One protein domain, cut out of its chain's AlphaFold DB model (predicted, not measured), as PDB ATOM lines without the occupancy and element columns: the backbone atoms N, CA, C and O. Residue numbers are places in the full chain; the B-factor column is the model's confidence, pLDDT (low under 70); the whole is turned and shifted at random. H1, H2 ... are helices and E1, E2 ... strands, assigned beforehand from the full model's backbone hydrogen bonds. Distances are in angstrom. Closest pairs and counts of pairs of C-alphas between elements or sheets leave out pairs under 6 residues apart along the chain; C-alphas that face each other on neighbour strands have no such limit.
ATOM      1  N   GLU A  15     135.963 144.752 157.711       77.00
ATOM      2  CA  GLU A  15     136.769 144.567 156.503       77.00
ATOM      3  C   GLU A  15     136.209 143.467 155.588       77.00
ATOM      4  O   GLU A  15     136.059 143.668 154.384       77.00
ATOM      5  N   THR A  16     135.811 142.326 156.157       78.12
ATOM      6  CA  THR A  16     135.221 141.224 155.382       78.12
ATOM      7  C   THR A  16     133.896 141.648 154.750       78.12
ATOM      8  O   THR A  16     133.626 141.333 153.591       78.12
ATOM      9  N   LYS A  17     133.062 142.388 155.492       80.31
ATOM     10  CA  LYS A  17     131.784 142.911 154.984       80.31
ATOM     11  C   LYS A  17     132.015 143.871 153.820       80.31
ATOM     12  O   LYS A  17     131.351 143.734 152.796       80.31
ATOM     13  N   LEU A  18     132.975 144.787 153.949       81.94
ATOM     14  CA  LEU A  18     133.357 145.714 152.881       81.94
ATOM     15  C   LEU A  18     133.864 144.974 151.638       81.94
ATOM     16  O   LEU A  18     133.388 145.258 150.540       81.94
ATOM     17  N   GLY A  19     134.731 143.971 151.806       82.19
ATOM     18  CA  GLY A  19     135.207 143.143 150.694       82.19
ATOM     19  C   GLY A  19     134.066 142.431 149.959       82.19
ATOM     20  O   GLY A  19     134.023 142.415 148.729       82.19
ATOM     21  N   PHE A  20     133.070 141.912 150.688       82.69
ATOM     22  CA  PHE A  20     131.864 141.360 150.063       82.69
ATOM     23  C   PHE A  20     131.073 142.411 149.279       82.69
ATOM     24  O   PHE A  20     130.649 142.125 148.162       82.69
ATOM     25  N   LEU A  21     130.896 143.623 149.815       82.75
ATOM     26  CA  LEU A  21     130.211 144.703 149.096       82.75
ATOM     27  C   LEU A  21     130.940 145.084 147.800       82.75
ATOM     28  O   LEU A  21     130.281 145.329 146.791       82.75
ATOM     29  N   GLU A  22     132.275 145.107 147.795       84.12
ATOM     30  CA  GLU A  22     133.066 145.358 146.582       84.12
ATOM     31  C   GLU A  22     132.854 144.275 145.522       84.12
ATOM     32  O   GLU A  22     132.577 144.591 144.362       84.12
ATOM     33  N   VAL A  23     132.895 143.003 145.923       83.50
ATOM     34  CA  VAL A  23     132.606 141.879 145.023       83.50
ATOM     35  C   VAL A  23     131.172 141.965 144.499       83.50
ATOM     36  O   VAL A  23     130.929 141.790 143.307       83.50
ATOM     37  N   PHE A  24     130.206 142.287 145.361       84.19
ATOM     38  CA  PHE A  24     128.804 142.405 144.965       84.19
ATOM     39  C   PHE A  24     128.572 143.541 143.977       84.19
ATOM     40  O   PHE A  24     127.821 143.342 143.028       84.19
ATOM     41  N   LYS A  25     129.270 144.676 144.108       83.56
ATOM     42  CA  LYS A  25     129.217 145.762 143.114       83.56
ATOM     43  C   LYS A  25     129.683 145.324 141.726       83.56
ATOM     44  O   LYS A  25     129.165 145.815 140.728       83.56
ATOM     45  N   GLN A  26     130.655 144.417 141.643       83.94
ATOM     46  CA  GLN A  26     131.161 143.917 140.360       83.94
ATOM     47  C   GLN A  26     130.194 142.932 139.687       83.94
ATOM     48  O   GLN A  26     130.221 142.758 138.465       83.94
ATOM     49  N   LEU A  27     129.313 142.298 140.461       82.56
ATOM     50  CA  LEU A  27     128.336 141.343 139.958       82.56
ATOM     51  C   LEU A  27     127.084 142.070 139.453       82.56
ATOM     52  O   LEU A  27     126.303 142.606 140.226       82.56
ATOM     53  N   LYS A  28     126.809 142.004 138.145       81.25
ATOM     54  CA  LYS A  28     125.569 142.534 137.532       81.25
ATOM     55  C   LYS A  28     124.340 141.640 137.767       81.25
ATOM     56  O   LYS A  28     123.521 141.448 136.872       81.25
ATOM     57  N   LEU A  29     124.245 141.023 138.940       81.50
ATOM     58  CA  LEU A  29     123.156 140.129 139.321       81.50
ATOM     59  C   LEU A  29     122.550 140.601 140.646       81.50
ATOM     60  O   LEU A  29     123.285 141.132 141.479       81.50
ATOM     61  N   PRO A  30     121.238 140.397 140.859       81.62
ATOM     62  CA  PRO A  30     120.610 140.647 142.147       81.62
ATOM     63  C   PRO A  30     121.076 139.609 143.177       81.62
ATOM     64  O   PRO A  30     121.023 138.401 142.940       81.62
ATOM     65  N   ILE A  31     121.534 140.086 144.330       83.69
ATOM     66  CA  ILE A  31     122.142 139.300 145.400       83.69
ATOM     67  C   ILE A  31     121.265 139.403 146.637       83.69
ATOM     68  O   ILE A  31     121.128 140.465 147.230       83.69
ATOM     69  N   PHE A  32     120.715 138.273 147.067       81.56
ATOM     70  CA  PHE A  32     119.936 138.186 148.299       81.56
ATOM     71  C   PHE A  32     120.825 137.678 149.433       81.56
ATOM     72  O   PHE A  32     121.273 136.521 149.443       81.56
ATOM     73  N   TRP A  33     121.105 138.541 150.402       78.88
ATOM     74  CA  TRP A  33     121.973 138.251 151.535       78.88
ATOM     75  C   TRP A  33     121.164 138.174 152.833       78.88
ATOM     76  O   TRP A  33     120.583 139.153 153.287       78.88
ATOM     77  N   LYS A  34     121.092 136.985 153.436       77.31
ATOM     78  CA  LYS A  34     120.458 136.779 154.737       77.31
ATOM     79  C   LYS A  34     121.453 137.101 155.841       77.31
ATOM     80  O   LYS A  34     122.359 136.307 156.095       77.31
ATOM     81  N   ILE A  35     121.283 138.245 156.477       74.56
ATOM     82  CA  ILE A  35     122.084 138.680 157.618       74.56
ATOM     83  C   ILE A  35     121.245 139.652 158.449       74.56
ATOM     84  O   ILE A  35     120.450 140.416 157.902       74.56
ATOM     85  N   ASP A  36     121.357 139.568 159.774       74.94
ATOM     86  CA  ASP A  36     120.710 140.522 160.675       74.94
ATOM     87  C   ASP A  36     121.596 141.765 160.796       74.94
ATOM     88  O   ASP A  36     122.685 141.696 161.361       74.94
ATOM     89  N   ILE A  37     121.134 142.880 160.229       75.38
ATOM     90  CA  ILE A  37     121.853 144.162 160.210       75.38
ATOM     91  C   ILE A  37     121.264 145.188 161.177       75.38
ATOM     92  O   ILE A  37     121.604 146.363 161.095       75.38
ATOM     93  N   THR A  38     120.372 144.771 162.088       74.62
ATOM     94  CA  THR A  38     119.608 145.692 162.953       74.62
ATOM     95  C   THR A  38     120.511 146.679 163.712       74.62
ATOM     96  O   THR A  38     120.116 147.823 163.896       74.62
ATOM     97  N   ASN A  39     121.737 146.270 164.068       73.00
ATOM     98  CA  ASN A  39     122.747 147.108 164.729       73.00
ATOM     99  C   ASN A  39     124.118 147.076 164.015       73.00
ATOM    100  O   ASN A  39     125.153 147.160 164.674       73.00
ATOM    101  N   ASP A  40     124.157 146.893 162.690       76.50
ATOM    102  CA  ASP A  40     125.429 146.817 161.959       76.50
ATOM    103  C   ASP A  40     125.960 148.221 161.591       76.50
ATOM    104  O   ASP A  40     125.261 148.976 160.910       76.50
ATOM    105  N   PRO A  41     127.184 148.599 162.009       76.69
ATOM    106  CA  PRO A  41     127.745 149.916 161.698       76.69
ATOM    107  C   PRO A  41     128.106 150.081 160.212       76.69
ATOM    108  O   PRO A  41     128.142 151.204 159.709       76.69
ATOM    109  N   VAL A  42     128.344 148.975 159.497       77.75
ATOM    110  CA  VAL A  42     128.849 148.959 158.118       77.75
ATOM    111  C   VAL A  42     127.749 148.643 157.118       77.75
ATOM    112  O   VAL A  42     127.696 149.277 156.069       77.75
ATOM    113  N   LEU A  43     126.873 147.681 157.403       78.00
ATOM    114  CA  LEU A  43     125.814 147.235 156.495       78.00
ATOM    115  C   LEU A  43     124.520 148.009 156.754       78.00
ATOM    116  O   LEU A  43     123.692 147.614 157.567       78.00
ATOM    117  N   ASN A  44     124.330 149.109 156.030       78.50
ATOM    118  CA  ASN A  44     123.136 149.940 156.119       78.50
ATOM    119  C   ASN A  44     122.664 150.373 154.723       78.50
ATOM    120  O   ASN A  44     123.357 150.193 153.724       78.50
ATOM    121  N   ALA A  45     121.482 150.984 154.649       71.69
ATOM    122  CA  ALA A  45     120.886 151.403 153.379       71.69
ATOM    123  C   ALA A  45     121.750 152.387 152.558       71.69
ATOM    124  O   ALA A  45     121.495 152.552 151.372       71.69
ATOM    125  N   LYS A  46     122.760 153.042 153.154       76.12
ATOM    126  CA  LYS A  46     123.676 153.952 152.443       76.12
ATOM    127  C   LYS A  46     124.896 153.243 151.853       76.12
ATOM    128  O   LYS A  46     125.494 153.763 150.918       76.12
ATOM    129  N   THR A  47     125.309 152.113 152.421       80.38
ATOM    130  CA  THR A  47     126.501 151.366 151.986       80.38
ATOM    131  C   THR A  47     126.164 150.206 151.060       80.38
ATOM    132  O   THR A  47     127.040 149.736 150.328       80.38
ATOM    133  N   LEU A  48     124.907 149.755 151.070       83.75
ATOM    134  CA  LEU A  48     124.442 148.662 150.231       83.75
ATOM    135  C   LEU A  48     124.345 149.078 148.755       83.75
ATOM    136  O   LEU A  48     123.707 150.080 148.445       83.75
ATOM    137  N   PRO A  49     124.956 148.307 147.841       83.75
ATOM    138  CA  PRO A  49     124.740 148.451 146.407       83.75
ATOM    139  C   PRO A  49     123.287 148.161 146.013       83.75
ATOM    140  O   PRO A  49     122.650 147.293 146.610       83.75
ATOM    141  N   ASP A  50     122.809 148.784 144.935       85.06
ATOM    142  CA  ASP A  50     121.434 148.616 144.425       85.06
ATOM    143  C   ASP A  50     121.083 147.167 144.049       85.06
ATOM    144  O   ASP A  50     119.915 146.783 143.992       85.06
ATOM    145  N   ASN A  51     122.094 146.343 143.776       84.12
ATOM    146  CA  ASN A  51     121.929 144.935 143.447       84.12
ATOM    147  C   ASN A  51     121.987 144.008 144.673       84.12
ATOM    148  O   ASN A  51     121.960 142.794 144.492       84.12
ATOM    149  N   VAL A  52     122.068 144.533 145.902       86.06
ATOM    150  CA  VAL A  52     122.148 143.740 147.138       86.06
ATOM    151  C   VAL A  52     120.908 143.953 148.003       86.06
ATOM    152  O   VAL A  52     120.635 145.042 148.494       86.06
ATOM    153  N   PHE A  53     120.194 142.864 148.269       84.19
ATOM    154  CA  PHE A  53     118.991 142.829 149.091       84.19
ATOM    155  C   PHE A  53     119.272 142.082 150.393       84.19
ATOM    156  O   PHE A  53     119.531 140.874 150.390       84.19
ATOM    157  N   ILE A  54     119.200 142.785 151.524       82.94
ATOM    158  CA  ILE A  54     119.396 142.193 152.850       82.94
ATOM    159  C   ILE A  54     118.056 141.942 153.534       82.94
ATOM    160  O   ILE A  54     117.221 142.837 153.615       82.94
ATOM    161  N   GLN A  55     117.870 140.733 154.070       77.56
ATOM    162  CA  GLN A  55     116.781 140.438 155.006       77.56
ATOM    163  C   GLN A  55     117.272 139.521 156.123       77.56
ATOM    164  O   GLN A  55     118.091 138.631 155.905       77.56
ATOM    165  N   LYS A  56     116.720 139.692 157.324       71.12
ATOM    166  CA  LYS A  56     117.023 138.832 158.477       71.12
ATOM    167  C   LYS A  56     116.616 137.375 158.242       71.12
ATOM    168  O   LYS A  56     117.259 136.446 158.735       71.12
ATOM    169  N   TRP A  57     115.554 137.159 157.473       69.31
ATOM    170  CA  TRP A  57     115.035 135.833 157.187       69.31
ATOM    171  C   TRP A  57     114.523 135.753 155.756       69.31
ATOM    172  O   TRP A  57     113.873 136.674 155.279       69.31
ATOM    173  N   TYR A  58     114.810 134.630 155.104       72.12
ATOM    174  CA  TYR A  58     114.262 134.276 153.804       72.12
ATOM    175  C   TYR A  58     113.732 132.837 153.866       72.12
ATOM    176  O   TYR A  58     114.392 131.995 154.497       72.12
ATOM    177  N   PRO A  59     112.613 132.523 153.188       73.38
ATOM    178  CA  PRO A  59     112.123 131.157 153.064       73.38
ATOM    179  C   PRO A  59     113.078 130.350 152.172       73.38
ATOM    180  O   PRO A  59     113.119 130.503 150.954       73.38
ATOM    181  N   GLN A  60     113.912 129.513 152.795       65.25
ATOM    182  CA  GLN A  60     114.983 128.781 152.109       65.25
ATOM    183  C   GLN A  60     114.448 127.814 151.040       65.25
ATOM    184  O   GLN A  60     115.057 127.693 149.980       65.25
ATOM    185  N   THR A  61     113.313 127.166 151.300       65.56
ATOM    186  CA  THR A  61     112.666 126.225 150.374       65.56
ATOM    187  C   THR A  61     112.196 126.919 149.097       65.56
ATOM    188  O   THR A  61     112.457 126.427 148.004       65.56
ATOM    189  N   ASP A  62     111.593 128.102 149.225       66.25
ATOM    190  CA  ASP A  62     111.047 128.848 148.087       66.25
ATOM    191  C   ASP A  62     112.158 129.448 147.219       66.25
ATOM    192  O   ASP A  62     112.056 129.467 145.995       66.25
ATOM    193  N   ILE A  63     113.263 129.888 147.838       69.69
ATOM    194  CA  ILE A  63     114.437 130.371 147.097       69.69
ATOM    195  C   ILE A  63     115.076 129.237 146.295       69.69
ATOM    196  O   ILE A  63     115.427 129.447 145.137       69.69
ATOM    197  N   LEU A  64     115.225 128.047 146.890       65.25
ATOM    198  CA  LEU A  64     115.810 126.884 146.215       65.25
ATOM    199  C   LEU A  64     114.931 126.358 145.073       65.25
ATOM    200  O   LEU A  64     115.466 125.840 144.098       65.25
ATOM    201  N   ALA A  65     113.611 126.522 145.170       64.50
ATOM    202  CA  ALA A  65     112.660 126.150 144.124       64.50
ATOM    203  C   ALA A  65     112.508 127.214 143.016       64.50
ATOM    204  O   ALA A  65     111.779 126.993 142.048       64.50
ATOM    205  N   HIS A  66     113.165 128.374 143.130       71.44
ATOM    206  CA  HIS A  66     112.977 129.470 142.185       71.44
ATOM    207  C   HIS A  66     113.759 129.235 140.874       71.44
ATOM    208  O   HIS A  66     114.987 129.122 140.908       71.44
ATOM    209  N   PRO A  67     113.110 129.264 139.691       67.44
ATOM    210  CA  PRO A  67     113.738 128.891 138.414       67.44
ATOM    211  C   PRO A  67     114.873 129.831 137.969       67.44
ATOM    212  O   PRO A  67     115.711 129.449 137.159       67.44
ATOM    213  N   ASN A  68     114.937 131.053 138.512       71.19
ATOM    214  CA  ASN A  68     116.013 132.015 138.226       71.19
ATOM    215  C   ASN A  68     117.162 131.990 139.251       71.19
ATOM    216  O   ASN A  68     118.043 132.853 139.198       71.19
ATOM    217  N   LEU A  69     117.157 131.055 140.207       64.94
ATOM    218  CA  LEU A  69     118.251 130.928 141.164       64.94
ATOM    219  C   LEU A  69     119.507 130.424 140.440       64.94
ATOM    220  O   LEU A  69     119.570 129.285 139.993       64.94
ATOM    221  N   ARG A  70     120.528 131.278 140.344       63.62
ATOM    222  CA  ARG A  70     121.808 130.920 139.707       63.62
ATOM    223  C   ARG A  70     122.867 130.443 140.691       63.62
ATOM    224  O   ARG A  70     123.725 129.651 140.322       63.62
ATOM    225  N   LEU A  71     122.844 130.951 141.922       64.69
ATOM    226  CA  LEU A  71     123.869 130.654 142.915       64.69
ATOM    227  C   LEU A  71     123.337 130.868 144.334       64.69
ATOM    228  O   LEU A  71     122.857 131.948 144.676       64.69
ATOM    229  N   PHE A  72     123.474 129.845 145.176       64.56
ATOM    230  CA  PHE A  72     123.104 129.892 146.586       64.56
ATOM    231  C   PHE A  72     124.322 129.576 147.458       64.56
ATOM    232  O   PHE A  72     124.657 128.420 147.699       64.56
ATOM    233  N   ILE A  73     125.011 130.619 147.924       57.03
ATOM    234  CA  ILE A  73     126.174 130.478 148.811       57.03
ATOM    235  C   ILE A  73     125.682 130.320 150.253       57.03
ATOM    236  O   ILE A  73     124.927 131.158 150.749       57.03
ATOM    237  N   THR A  74     126.118 129.272 150.950       55.41
ATOM    238  CA  THR A  74     125.885 129.093 152.392       55.41
ATOM    239  C   THR A  74     127.196 128.797 153.100       55.41
ATOM    240  O   THR A  74     128.107 128.211 152.517       55.41
ATOM    241  N   HIS A  75     127.301 129.207 154.361       48.91
ATOM    242  CA  HIS A  75     128.498 128.991 155.159       48.91
ATOM    243  C   HIS A  75     128.520 127.561 155.733       48.91
ATOM    244  O   HIS A  75     128.074 127.324 156.855       48.91
ATOM    245  N   GLY A  76     129.038 126.602 154.957       39.66
ATOM    246  CA  GLY A  76     129.443 125.283 155.467       39.66
ATOM    247  C   GLY A  76     128.324 124.268 155.722       39.66
ATOM    248  O   GLY A  76     128.547 123.266 156.392       39.66
ATOM    249  N   GLY A  77     127.127 124.471 155.173       39.84
ATOM    250  CA  GLY A  77     126.098 123.438 155.141       39.84
ATOM    251  C   GLY A  77     126.224 122.573 153.890       39.84
ATOM    252  O   GLY A  77     125.511 122.815 152.918       39.84
ATOM    253  N   ILE A  78     127.040 121.516 153.941       42.00
ATOM    254  CA  ILE A  78     127.020 120.389 152.977       42.00
ATOM    255  C   ILE A  78     125.587 119.846 152.745       42.00
ATOM    256  O   ILE A  78     125.298 119.257 151.709       42.00
ATOM    257  N   SER A  79     124.639 120.136 153.642       43.06
ATOM    258  CA  SER A  79     123.221 119.778 153.510       43.06
ATOM    259  C   SER A  79     122.458 120.500 152.376       43.06
ATOM    260  O   SER A  79     121.414 120.013 151.945       43.06
ATOM    261  N   SER A  80     122.961 121.621 151.835       39.56
ATOM    262  CA  SER A  80     122.334 122.247 150.647       39.56
ATOM    263  C   SER A  80     122.760 121.571 149.339       39.56
ATOM    264  O   SER A  80     121.960 121.479 148.415       39.56
ATOM    265  N   LEU A  81     123.986 121.035 149.271       41.81
ATOM    266  CA  LEU A  81     124.436 120.224 148.133       41.81
ATOM    267  C   LEU A  81     123.812 118.816 148.181       41.81
ATOM    268  O   LEU A  81     123.498 118.236 147.146       41.81
TER     269      LEU A  81
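This is residues 15 to 81 of the 90 residues of a protein of Diaphorina citri (UniProt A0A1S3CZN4). Two short parallel strands, E1 and E2, lie side by side as a small wall, with the helix H1 over one of its faces and the long loop from E1 to E2 on E2's side. Past E1, a second part of loop with two short helices, H2 and H3, extends away, and H3 ends the printed part far from H1. The 67 printed residues have three named helices and two named strands, in the order H1, E1, E2, H2, H3; the sheet order is E1, E2, and the class is mixed, helices and strands, with 29 residues, under half, in named elements. The whole is only just compact, close to loose, with a radius of gyration of the C-alphas of 12.6 A and spans of 31 by 26 by 19 A.

H1, residues 15 to 26, comes closest to E1, residues 31 to 34, at the C-alphas of Phe 24 and Ile 31, 7.4 A apart. E1 is the parallel neighbour of E2, residues 52 to 55, at 24 degrees; N 33 and O 53 are 2.8 A apart, within hydrogen-bond range. The closest C-alphas of H1 and E2 are those of Phe 24 and Val 52, at 7.1 A. H2, residues 60 to 64, is apart from H1 and E1. H3, residues 78 to 81, is apart from the four other elements. Every O i to N i+4 pair is within hydrogen-bond range in H1 and H2; H3 is too short for one, and its one O i to N i+3 pair is within range.

H1 begins at C-alpha 15, (136.769, 144.567, 156.503), and measures 17.1 A. E1 measures 9.8 A and E2 10.1 A. H2 measures 6.2 A. H3 measures 5.5 A and ends at C-alpha 81, (124.436, 120.224, 148.133).

The C-alphas farthest apart, of Pro 41 and Pro 67, are 34.4 A apart. The printed part has no cut. The links E1 to E2 and H2 to H3 are long, with 17 and 13 residues. Confidence is low, with pLDDT under 70, at residue 57, residues 60 to 65, residue 67 and residues 69 to 81.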